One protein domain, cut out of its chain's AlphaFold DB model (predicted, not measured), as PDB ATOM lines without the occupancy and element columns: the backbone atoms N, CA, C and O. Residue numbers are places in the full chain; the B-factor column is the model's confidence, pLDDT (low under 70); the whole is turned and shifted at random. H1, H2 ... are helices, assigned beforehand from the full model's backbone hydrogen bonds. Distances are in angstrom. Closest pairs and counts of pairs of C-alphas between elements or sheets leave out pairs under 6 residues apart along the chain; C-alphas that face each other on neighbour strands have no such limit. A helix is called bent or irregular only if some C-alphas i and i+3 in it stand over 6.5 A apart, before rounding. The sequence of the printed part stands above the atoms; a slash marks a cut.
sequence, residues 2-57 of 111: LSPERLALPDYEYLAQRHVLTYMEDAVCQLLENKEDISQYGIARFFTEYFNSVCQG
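Overview. This is residues 2 to 57 of the 111 residues of the protein "UPF0705 protein C11orf49 homolog isoform X3" of Physeter macrocephalus (UniProt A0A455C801). Two long helices, H3 and H5, cross as an open X, and the short helix H4 makes the turn between them at one end of H3. Beyond the other end of H3 the short helices H2 and H1 form an arm that lengthens the shape and stays away from H5. The printed part has 56 residues with five named helices, H1 to H5 in order along the chain, and no named strand; its class is all helix. It is loose, with a radius of gyration of the C-alphas of 14.1 A, and the C-alphas span 42 by 18 by 18 A.

Arrangement. H1, residues 4 to 7, is close to but not clearly touching H2, residues 11 to 17; their closest C-alphas, of Arg 6 and Tyr 14, are 7.5 A apart. H2 is close to but not clearly touching H3, residues 20 to 33, with the closest C-alphas, of Leu 15 and Leu 21, 7.1 A apart. The lines of H2 and H3 are about perpendicular, at 80 degrees. H4, residues 35 to 41, is close to but not clearly touching H3, with the closest C-alphas, of Leu 31 and Ile 38, 7.2 A apart; their lines are about perpendicular, at 80 degrees. H4 is also close to but not clearly touching H5, residues 43 to 56, at 90 degrees, about perpendicular; their closest C-alphas, of Ile 38 and Phe 46, are 6.8 A apart. H3 and H5 touch, H3 with residues 27 to 31 alone, and the closest C-alphas, of Ala 27 and Tyr 50, are 6.7 A apart. These two run opposite ways at a steep tilt of 51 degrees. H1 is apart from H3, H4 and H5, and H2 is apart from H4 and H5. In H2, H3 and H5 every O i to N i+4 pair is within hydrogen-bond range; in H4 1 of 3 is, beside 3 of 4 O i to N i+3 pairs, and H1 is too short for an O i to N i+4 pair.

Along the chain. H1 begins at C-alpha 4, at (0.024, -5.638, -54.772), and measures 5.5 A from first to last C-alpha. H2 measures 10.1 A. H3 starts at C-alpha 20, at (-6.186, 1.582, -37.652), and measures 20.0 A. H4 measures 10.2 A and is neither bent nor irregular, but only just: C-alphas 37 and 40 are 6.0 A apart. H5 measures 19.9 A and ends at C-alpha 56, at (-10.312, -12.930, -33.002).

Size, cuts and confidence. The two C-alphas farthest apart, those of Pro 4 and Glu 36, are 42.4 A apart. The printed part has no cut, and its four links between helices are tight. The mean pLDDT of the printed part is 87.7, and residues 2 to 7 are under 70.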
ATOM      1  N   LEU A   2       1.035 -10.048 -48.899       57.53
ATOM      2  CA  LEU A   2       0.318  -8.781 -49.094       57.53
ATOM      3  C   LEU A   2      -0.029  -8.650 -50.587       57.53
ATOM      4  O   LEU A   2       0.848  -8.890 -51.414       57.53
ATOM      5  N   SER A   3      -1.287  -8.350 -50.941       69.69
ATOM      6  CA  SER A   3      -1.641  -8.172 -52.357       69.69
ATOM      7  C   SER A   3      -1.022  -6.871 -52.894       69.69
ATOM      8  O   SER A   3      -0.951  -5.896 -52.142       69.69
ATOM      9  N   PRO A   4      -0.584  -6.828 -54.165       66.50
ATOM     10  CA  PRO A   4       0.024  -5.638 -54.772       66.50
ATOM     11  C   PRO A   4      -0.873  -4.394 -54.693       66.50
ATOM     12  O   PRO A   4      -0.391  -3.288 -54.475       66.50
ATOM     13  N   GLU A   5      -2.188  -4.591 -54.769       67.19
ATOM     14  CA  GLU A   5      -3.209  -3.542 -54.641       67.19
ATOM     15  C   GLU A   5      -3.165  -2.832 -53.278       67.19
ATOM     16  O   GLU A   5      -3.477  -1.650 -53.184       67.19
ATOM     17  N   ARG A   6      -2.728  -3.523 -52.212       62.47
ATOM     18  CA  ARG A   6      -2.609  -2.934 -50.866       62.47
ATOM     19  C   ARG A   6      -1.445  -1.958 -50.735       62.47
ATOM     20  O   ARG A   6      -1.470  -1.155 -49.813       62.47
ATOM     21  N   LEU A   7      -0.435  -2.063 -51.600       66.75
ATOM     22  CA  LEU A   7       0.755  -1.204 -51.593       66.75
ATOM     23  C   LEU A   7       0.612   0.002 -52.535       66.75
ATOM     24  O   LEU A   7       1.476   0.870 -52.539       66.75
ATOM     25  N   ALA A   8      -0.451   0.042 -53.345       76.75
ATOM     26  CA  ALA A   8      -0.711   1.110 -54.310       76.75
ATOM     27  C   ALA A   8      -1.567   2.256 -53.740       76.75
ATOM     28  O   ALA A   8      -1.660   3.316 -54.355       76.75
ATOM     29  N   LEU A   9      -2.208   2.043 -52.587       80.62
ATOM     30  CA  LEU A   9      -3.015   3.054 -51.907       80.62
ATOM     31  C   LEU A   9      -2.122   4.032 -51.134       80.62
ATOM     32  O   LEU A   9      -1.160   3.589 -50.505       80.62
ATOM     33  N   PRO A  10      -2.463   5.332 -51.101       87.38
ATOM     34  CA  PRO A  10      -1.837   6.270 -50.180       87.38
ATOM     35  C   PRO A  10      -1.984   5.800 -48.728       87.38
ATOM     36  O   PRO A  10      -3.056   5.341 -48.323       87.38
ATOM     37  N   ASP A  11      -0.930   5.972 -47.925       84.38
ATOM     38  CA  ASP A  11      -0.865   5.473 -46.544       84.38
ATOM     39  C   ASP A  11      -2.093   5.864 -45.710       84.38
ATOM     40  O   ASP A  11      -2.696   5.027 -45.037       84.38
ATOM     41  N   TYR A  12      -2.513   7.131 -45.789       85.12
ATOM     42  CA  TYR A  12      -3.654   7.646 -45.027       85.12
ATOM     43  C   TYR A  12      -4.971   6.953 -45.399       85.12
ATOM     44  O   TYR A  12      -5.816   6.717 -44.536       85.12
ATOM     45  N   GLU A  13      -5.142   6.592 -46.671       89.56
ATOM     46  CA  GLU A  13      -6.355   5.949 -47.161       89.56
ATOM     47  C   GLU A  13      -6.403   4.491 -46.708       89.56
ATOM     48  O   GLU A  13      -7.426   4.021 -46.207       89.56
ATOM     49  N   TYR A  14      -5.267   3.798 -46.780       88.19
ATOM     50  CA  TYR A  14      -5.141   2.450 -46.244       88.19
ATOM     51  C   TYR A  14      -5.449   2.405 -44.738       88.19
ATOM     52  O   TYR A  14      -6.221   1.552 -44.284       88.19
ATOM     53  N   LEU A  15      -4.885   3.333 -43.957       90.06
ATOM     54  CA  LEU A  15      -5.116   3.408 -42.513       90.06
ATOM     55  C   LEU A  15      -6.586   3.699 -42.181       90.06
ATOM     56  O   LEU A  15      -7.140   3.071 -41.272       90.06
ATOM     57  N   ALA A  16      -7.228   4.595 -42.938       89.19
ATOM     58  CA  ALA A  16      -8.640   4.930 -42.774       89.19
ATOM     59  C   ALA A  16      -9.557   3.742 -43.109       89.19
ATOM     60  O   ALA A  16     -10.402   3.374 -42.294       89.19
ATOM     61  N   GLN A  17      -9.342   3.077 -44.251       90.38
ATOM     62  CA  GLN A  17     -10.126   1.905 -44.671       90.38
ATOM     63  C   GLN A  17     -10.036   0.740 -43.675       90.38
ATOM     64  O   GLN A  17     -10.942  -0.091 -43.584       90.38
ATOM     65  N   ARG A  18      -8.926   0.643 -42.936       91.12
ATOM     66  CA  ARG A  18      -8.693  -0.407 -41.936       91.12
ATOM     67  C   ARG A  18      -9.024   0.020 -40.509       91.12
ATOM     68  O   ARG A  18      -8.889  -0.805 -39.609       91.12
ATOM     69  N   HIS A  19      -9.480   1.256 -40.307       96.00
ATOM     70  CA  HIS A  19      -9.792   1.822 -38.993       96.00
ATOM     71  C   HIS A  19      -8.625   1.710 -37.996       96.00
ATOM     72  O   HIS A  19      -8.835   1.513 -36.801       96.00
ATOM     73  N   VAL A  20      -7.382   1.814 -38.483       94.50
ATOM     74  CA  VAL A  20      -6.186   1.582 -37.652       94.50
ATOM     75  C   VAL A  20      -6.128   2.568 -36.491       94.50
ATOM     76  O   VAL A  20      -5.856   2.158 -35.367       94.50
ATOM     77  N   LEU A  21      -6.440   3.843 -36.744       95.00
ATOM     78  CA  LEU A  21      -6.445   4.876 -35.706       95.00
ATOM     79  C   LEU A  21      -7.456   4.569 -34.598       95.00
ATOM     80  O   LEU A  21      -7.096   4.655 -33.432       95.00
ATOM     81  N   THR A  22      -8.657   4.093 -34.940       96.50
ATOM     82  CA  THR A  22      -9.673   3.699 -33.952       96.50
ATOM     83  C   THR A  22      -9.161   2.617 -33.003       96.50
ATOM     84  O   THR A  22      -9.387   2.700 -31.801       96.50
ATOM     85  N   TYR A  23      -8.452   1.610 -33.518       97.88
ATOM     86  CA  TYR A  23      -7.890   0.544 -32.684       97.88
ATOM     87  C   TYR A  23      -6.651   0.989 -31.901       97.88
ATOM     88  O   TYR A  23      -6.449   0.535 -30.780       97.88
ATOM     89  N   MET A  24      -5.827   1.873 -32.464       97.12
ATOM     90  CA  MET A  24      -4.665   2.424 -31.761       97.12
ATOM     91  C   MET A  24      -5.083   3.320 -30.593       97.12
ATOM     92  O   MET A  24      -4.559   3.159 -29.494       97.12
ATOM     93  N   GLU A  25      -6.033   4.229 -30.814       97.06
ATOM     94  CA  GLU A  25      -6.587   5.096 -29.769       97.06
ATOM     95  C   GLU A  25      -7.220   4.263 -28.657       97.06
ATOM     96  O   GLU A  25      -6.904   4.454 -27.486       97.06
ATOM     97  N   ASP A  26      -8.041   3.280 -29.021       97.31
ATOM     98  CA  ASP A  26      -8.685   2.385 -28.067       97.31
ATOM     99  C   ASP A  26      -7.676   1.572 -27.242       97.31
ATOM    100  O   ASP A  26      -7.788   1.518 -26.017       97.31
ATOM    101  N   ALA A  27      -6.653   0.999 -27.885       96.31
ATOM    102  CA  ALA A  27      -5.592   0.268 -27.197       96.31
ATOM    103  C   ALA A  27      -4.837   1.161 -26.205       96.31
ATOM    104  O   ALA A  27      -4.565   0.747 -25.080       96.31
ATOM    105  N   VAL A  28      -4.509   2.395 -26.601       95.94
ATOM    106  CA  VAL A  28      -3.827   3.353 -25.722       95.94
ATOM    107  C   VAL A  28      -4.732   3.768 -24.563       95.94
ATOM    108  O   VAL A  28      -4.265   3.776 -23.430       95.94
ATOM    109  N   CYS A  29      -6.017   4.047 -24.792       95.00
ATOM    110  CA  CYS A  29      -6.960   4.345 -23.711       95.00
ATOM    111  C   CYS A  29      -7.022   3.195 -22.696       95.00
ATOM    112  O   CYS A  29      -6.802   3.420 -21.508       95.00
ATOM    113  N   GLN A  30      -7.190   1.954 -23.163       93.56
ATOM    114  CA  GLN A  30      -7.224   0.777 -22.290       93.56
ATOM    115  C   GLN A  30      -5.900   0.559 -21.537       93.56
ATOM    116  O   GLN A  30      -5.915   0.216 -20.353       93.56
ATOM    117  N   LEU A  31      -4.756   0.802 -22.188       93.19
ATOM    118  CA  LEU A  31      -3.437   0.765 -21.550       93.19
ATOM    119  C   LEU A  31      -3.342   1.783 -20.411       93.19
ATOM    120  O   LEU A  31      -2.797   1.486 -19.350       93.19
ATOM    121  N   LEU A  32      -3.835   3.001 -20.648       92.81
ATOM    122  CA  LEU A  32      -3.755   4.096 -19.688       92.81
ATOM    123  C   LEU A  32      -4.726   3.919 -18.512       92.81
ATOM    124  O   LEU A  32      -4.397   4.351 -17.409       92.81
ATOM    125  N   GLU A  33      -5.873   3.282 -18.742       90.69
ATOM    126  CA  GLU A  33      -6.871   2.944 -17.721       90.69
ATOM    127  C   GLU A  33      -6.409   1.798 -16.805       90.69
ATOM    128  O   GLU A  33      -6.726   1.807 -15.622       90.69
ATOM    129  N   ASN A  34      -5.608   0.853 -17.317       85.50
ATOM    130  CA  ASN A  34      -5.198  -0.366 -16.600       85.50
ATOM    131  C   ASN A  34      -3.680  -0.424 -16.328       85.50
ATOM    132  O   ASN A  34      -3.071  -1.496 -16.299       85.50
ATOM    133  N   LYS A  35      -3.034   0.738 -16.160       79.81
ATOM    134  CA  LYS A  35      -1.565   0.855 -16.026       79.81
ATOM    135  C   LYS A  35      -0.966  -0.022 -14.928       79.81
ATOM    136  O   LYS A  35       0.137  -0.535 -15.107       79.81
ATOM    137  N   GLU A  36      -1.662  -0.151 -13.800       77.44
ATOM    138  CA  GLU A  36      -1.171  -0.887 -12.631       77.44
ATOM    139  C   GLU A  36      -1.035  -2.381 -12.940       77.44
ATOM    140  O   GLU A  36       0.043  -2.946 -12.743       77.44
ATOM    141  N   ASP A  37      -2.052  -2.983 -13.558       76.19
ATOM    142  CA  ASP A  37      -2.024  -4.383 -13.987       76.19
ATOM    143  C   ASP A  37      -0.991  -4.614 -15.099       76.19
ATOM    144  O   ASP A  37      -0.246  -5.594 -15.088       76.19
ATOM    145  N   ILE A  38      -0.876  -3.679 -16.050       76.25
ATOM    146  CA  ILE A  38      -0.003  -3.831 -17.226       76.25
ATOM    147  C   ILE A  38       1.484  -3.677 -16.874       76.25
ATOM    148  O   ILE A  38       2.340  -4.251 -17.556       76.25
ATOM    149  N   SER A  39       1.807  -2.977 -15.782       70.12
ATOM    150  CA  SER A  39       3.183  -2.851 -15.283       70.12
ATOM    151  C   SER A  39       3.850  -4.210 -15.005       70.12
ATOM    152  O   SER A  39       5.068  -4.327 -15.126       70.12
ATOM    153  N   GLN A  40       3.056  -5.250 -14.723       74.94
ATOM    154  CA  GLN A  40       3.535  -6.605 -14.436       74.94
ATOM    155  C   GLN A  40       3.777  -7.451 -15.698       74.94
ATOM    156  O   GLN A  40       4.661  -8.307 -15.708       74.94
ATOM    157  N   TYR A  41       3.013  -7.217 -16.769       77.12
ATOM    158  CA  TYR A  41       3.029  -8.041 -17.991       77.12
ATOM    159  C   TYR A  41       3.799  -7.402 -19.153       77.12
ATOM    160  O   TYR A  41       4.204  -8.098 -20.087       77.12
ATOM    161  N   GLY A  42       4.027  -6.089 -19.083       88.19
ATOM    162  CA  GLY A  42       4.766  -5.314 -20.071       88.19
ATOM    163  C   GLY A  42       3.901  -4.800 -21.226       88.19
ATOM    164  O   GLY A  42       3.009  -5.474 -21.742       88.19
ATOM    165  N   ILE A  43       4.229  -3.592 -21.689       92.00
ATOM    166  CA  ILE A  43       3.474  -2.851 -22.716       92.00
ATOM    167  C   ILE A  43       3.388  -3.629 -24.039       92.00
ATOM    168  O   ILE A  43       2.328  -3.700 -24.659       92.00
ATOM    169  N   ALA A  44       4.488  -4.254 -24.471       91.75
ATOM    170  CA  ALA A  44       4.519  -5.011 -25.724       91.75
ATOM    171  C   ALA A  44       3.545  -6.203 -25.709       91.75
ATOM    172  O   ALA A  44       2.882  -6.489 -26.711       91.75
ATOM    173  N   ARG A  45       3.430  -6.877 -24.559       91.81
ATOM    174  CA  ARG A  45       2.505  -7.994 -24.382       91.81
ATOM    175  C   ARG A  45       1.059  -7.518 -24.398       91.81
ATOM    176  O   ARG A  45       0.256  -8.120 -25.103       91.81
ATOM    177  N   PHE A  46       0.759  -6.410 -23.720       94.19
ATOM    178  CA  PHE A  46      -0.567  -5.796 -23.758       94.19
ATOM    179  C   PHE A  46      -1.026  -5.517 -25.197       94.19
ATOM    180  O   PHE A  46      -2.087  -5.986 -25.603       94.19
ATOM    181  N   PHE A  47      -0.211  -4.833 -26.009       95.44
ATOM    182  CA  PHE A  47      -0.579  -4.557 -27.404       95.44
ATOM    183  C   PHE A  47      -0.748  -5.837 -28.225       95.44
ATOM    184  O   PHE A  47      -1.662  -5.933 -29.044       95.44
ATOM    185  N   THR A  48       0.101  -6.839 -27.989       95.69
ATOM    186  CA  THR A  48      -0.013  -8.143 -28.653       95.69
ATOM    187  C   THR A  48      -1.354  -8.807 -28.333       95.69
ATOM    188  O   THR A  48      -2.051  -9.257 -29.240       95.69
ATOM    189  N   GLU A  49      -1.745  -8.850 -27.062       95.06
ATOM    190  CA  GLU A  49      -3.016  -9.433 -26.619       95.06
ATOM    191  C   GLU A  49      -4.218  -8.625 -27.128       95.06
ATOM    192  O   GLU A  49      -5.164  -9.213 -27.660       95.06
ATOM    193  N   TYR A  50      -4.145  -7.292 -27.076       96.50
ATOM    194  CA  TYR A  50      -5.167  -6.403 -27.623       96.50
ATOM    195  C   TYR A  50      -5.411  -6.676 -29.112       96.50
ATOM    196  O   TYR A  50      -6.529  -7.012 -29.507       96.50
ATOM    197  N   PHE A  51      -4.379  -6.610 -29.958       97.56
ATOM    198  CA  PHE A  51      -4.559  -6.807 -31.398       97.56
ATOM    199  C   PHE A  51      -4.924  -8.250 -31.755       97.56
ATOM    200  O   PHE A  51      -5.717  -8.465 -32.674       97.56
ATOM    201  N   ASN A  52      -4.456  -9.240 -30.988       97.88
ATOM    202  CA  ASN A  52      -4.948 -10.611 -31.116       97.88
ATOM    203  C   ASN A  52      -6.452 -10.700 -30.830       97.88
ATOM    204  O   ASN A  52      -7.169 -11.374 -31.573       97.88
ATOM    205  N   SER A  53      -6.951  -9.992 -29.813       97.94
ATOM    206  CA  SER A  53      -8.386  -9.936 -29.520       97.94
ATOM    207  C   SER A  53      -9.183  -9.279 -30.655       97.94
ATOM    208  O   SER A  53     -10.251  -9.777 -31.014       97.94
ATOM    209  N   VAL A  54      -8.634  -8.242 -31.303       97.88
ATOM    210  CA  VAL A  54      -9.243  -7.614 -32.490       97.88
ATOM    211  C   VAL A  54      -9.313  -8.609 -33.647       97.88
ATOM    212  O   VAL A  54     -10.372  -8.771 -34.258       97.88
ATOM    213  N   CYS A  55      -8.227  -9.331 -33.927       96.12
ATOM    214  CA  CYS A  55      -8.200 -10.364 -34.963       96.12
ATOM    215  C   CYS A  55      -9.207 -11.495 -34.691       96.12
ATOM    216  O   CYS A  55      -9.851 -11.989 -35.617       96.12
ATOM    217  N   GLN A  56      -9.370 -11.888 -33.427       96.56
ATOM    218  CA  GLN A  56     -10.312 -12.930 -33.002       96.56
ATOM    219  C   GLN A  56     -11.764 -12.424 -32.901       96.56
ATOM    220  O   GLN A  56     -12.701 -13.227 -32.898       96.56
ATOM    221  N   GLY A  57     -11.966 -11.105 -32.863       97.00
ATOM    222  CA  GLY A  57     -13.269 -10.466 -32.684       97.00
ATOM    223  C   GLY A  57     -13.798 -10.534 -31.247       97.00
ATOM    224  O   GLY A  57     -15.011 -10.515 -31.047       97.00
TER     225      GLY A  57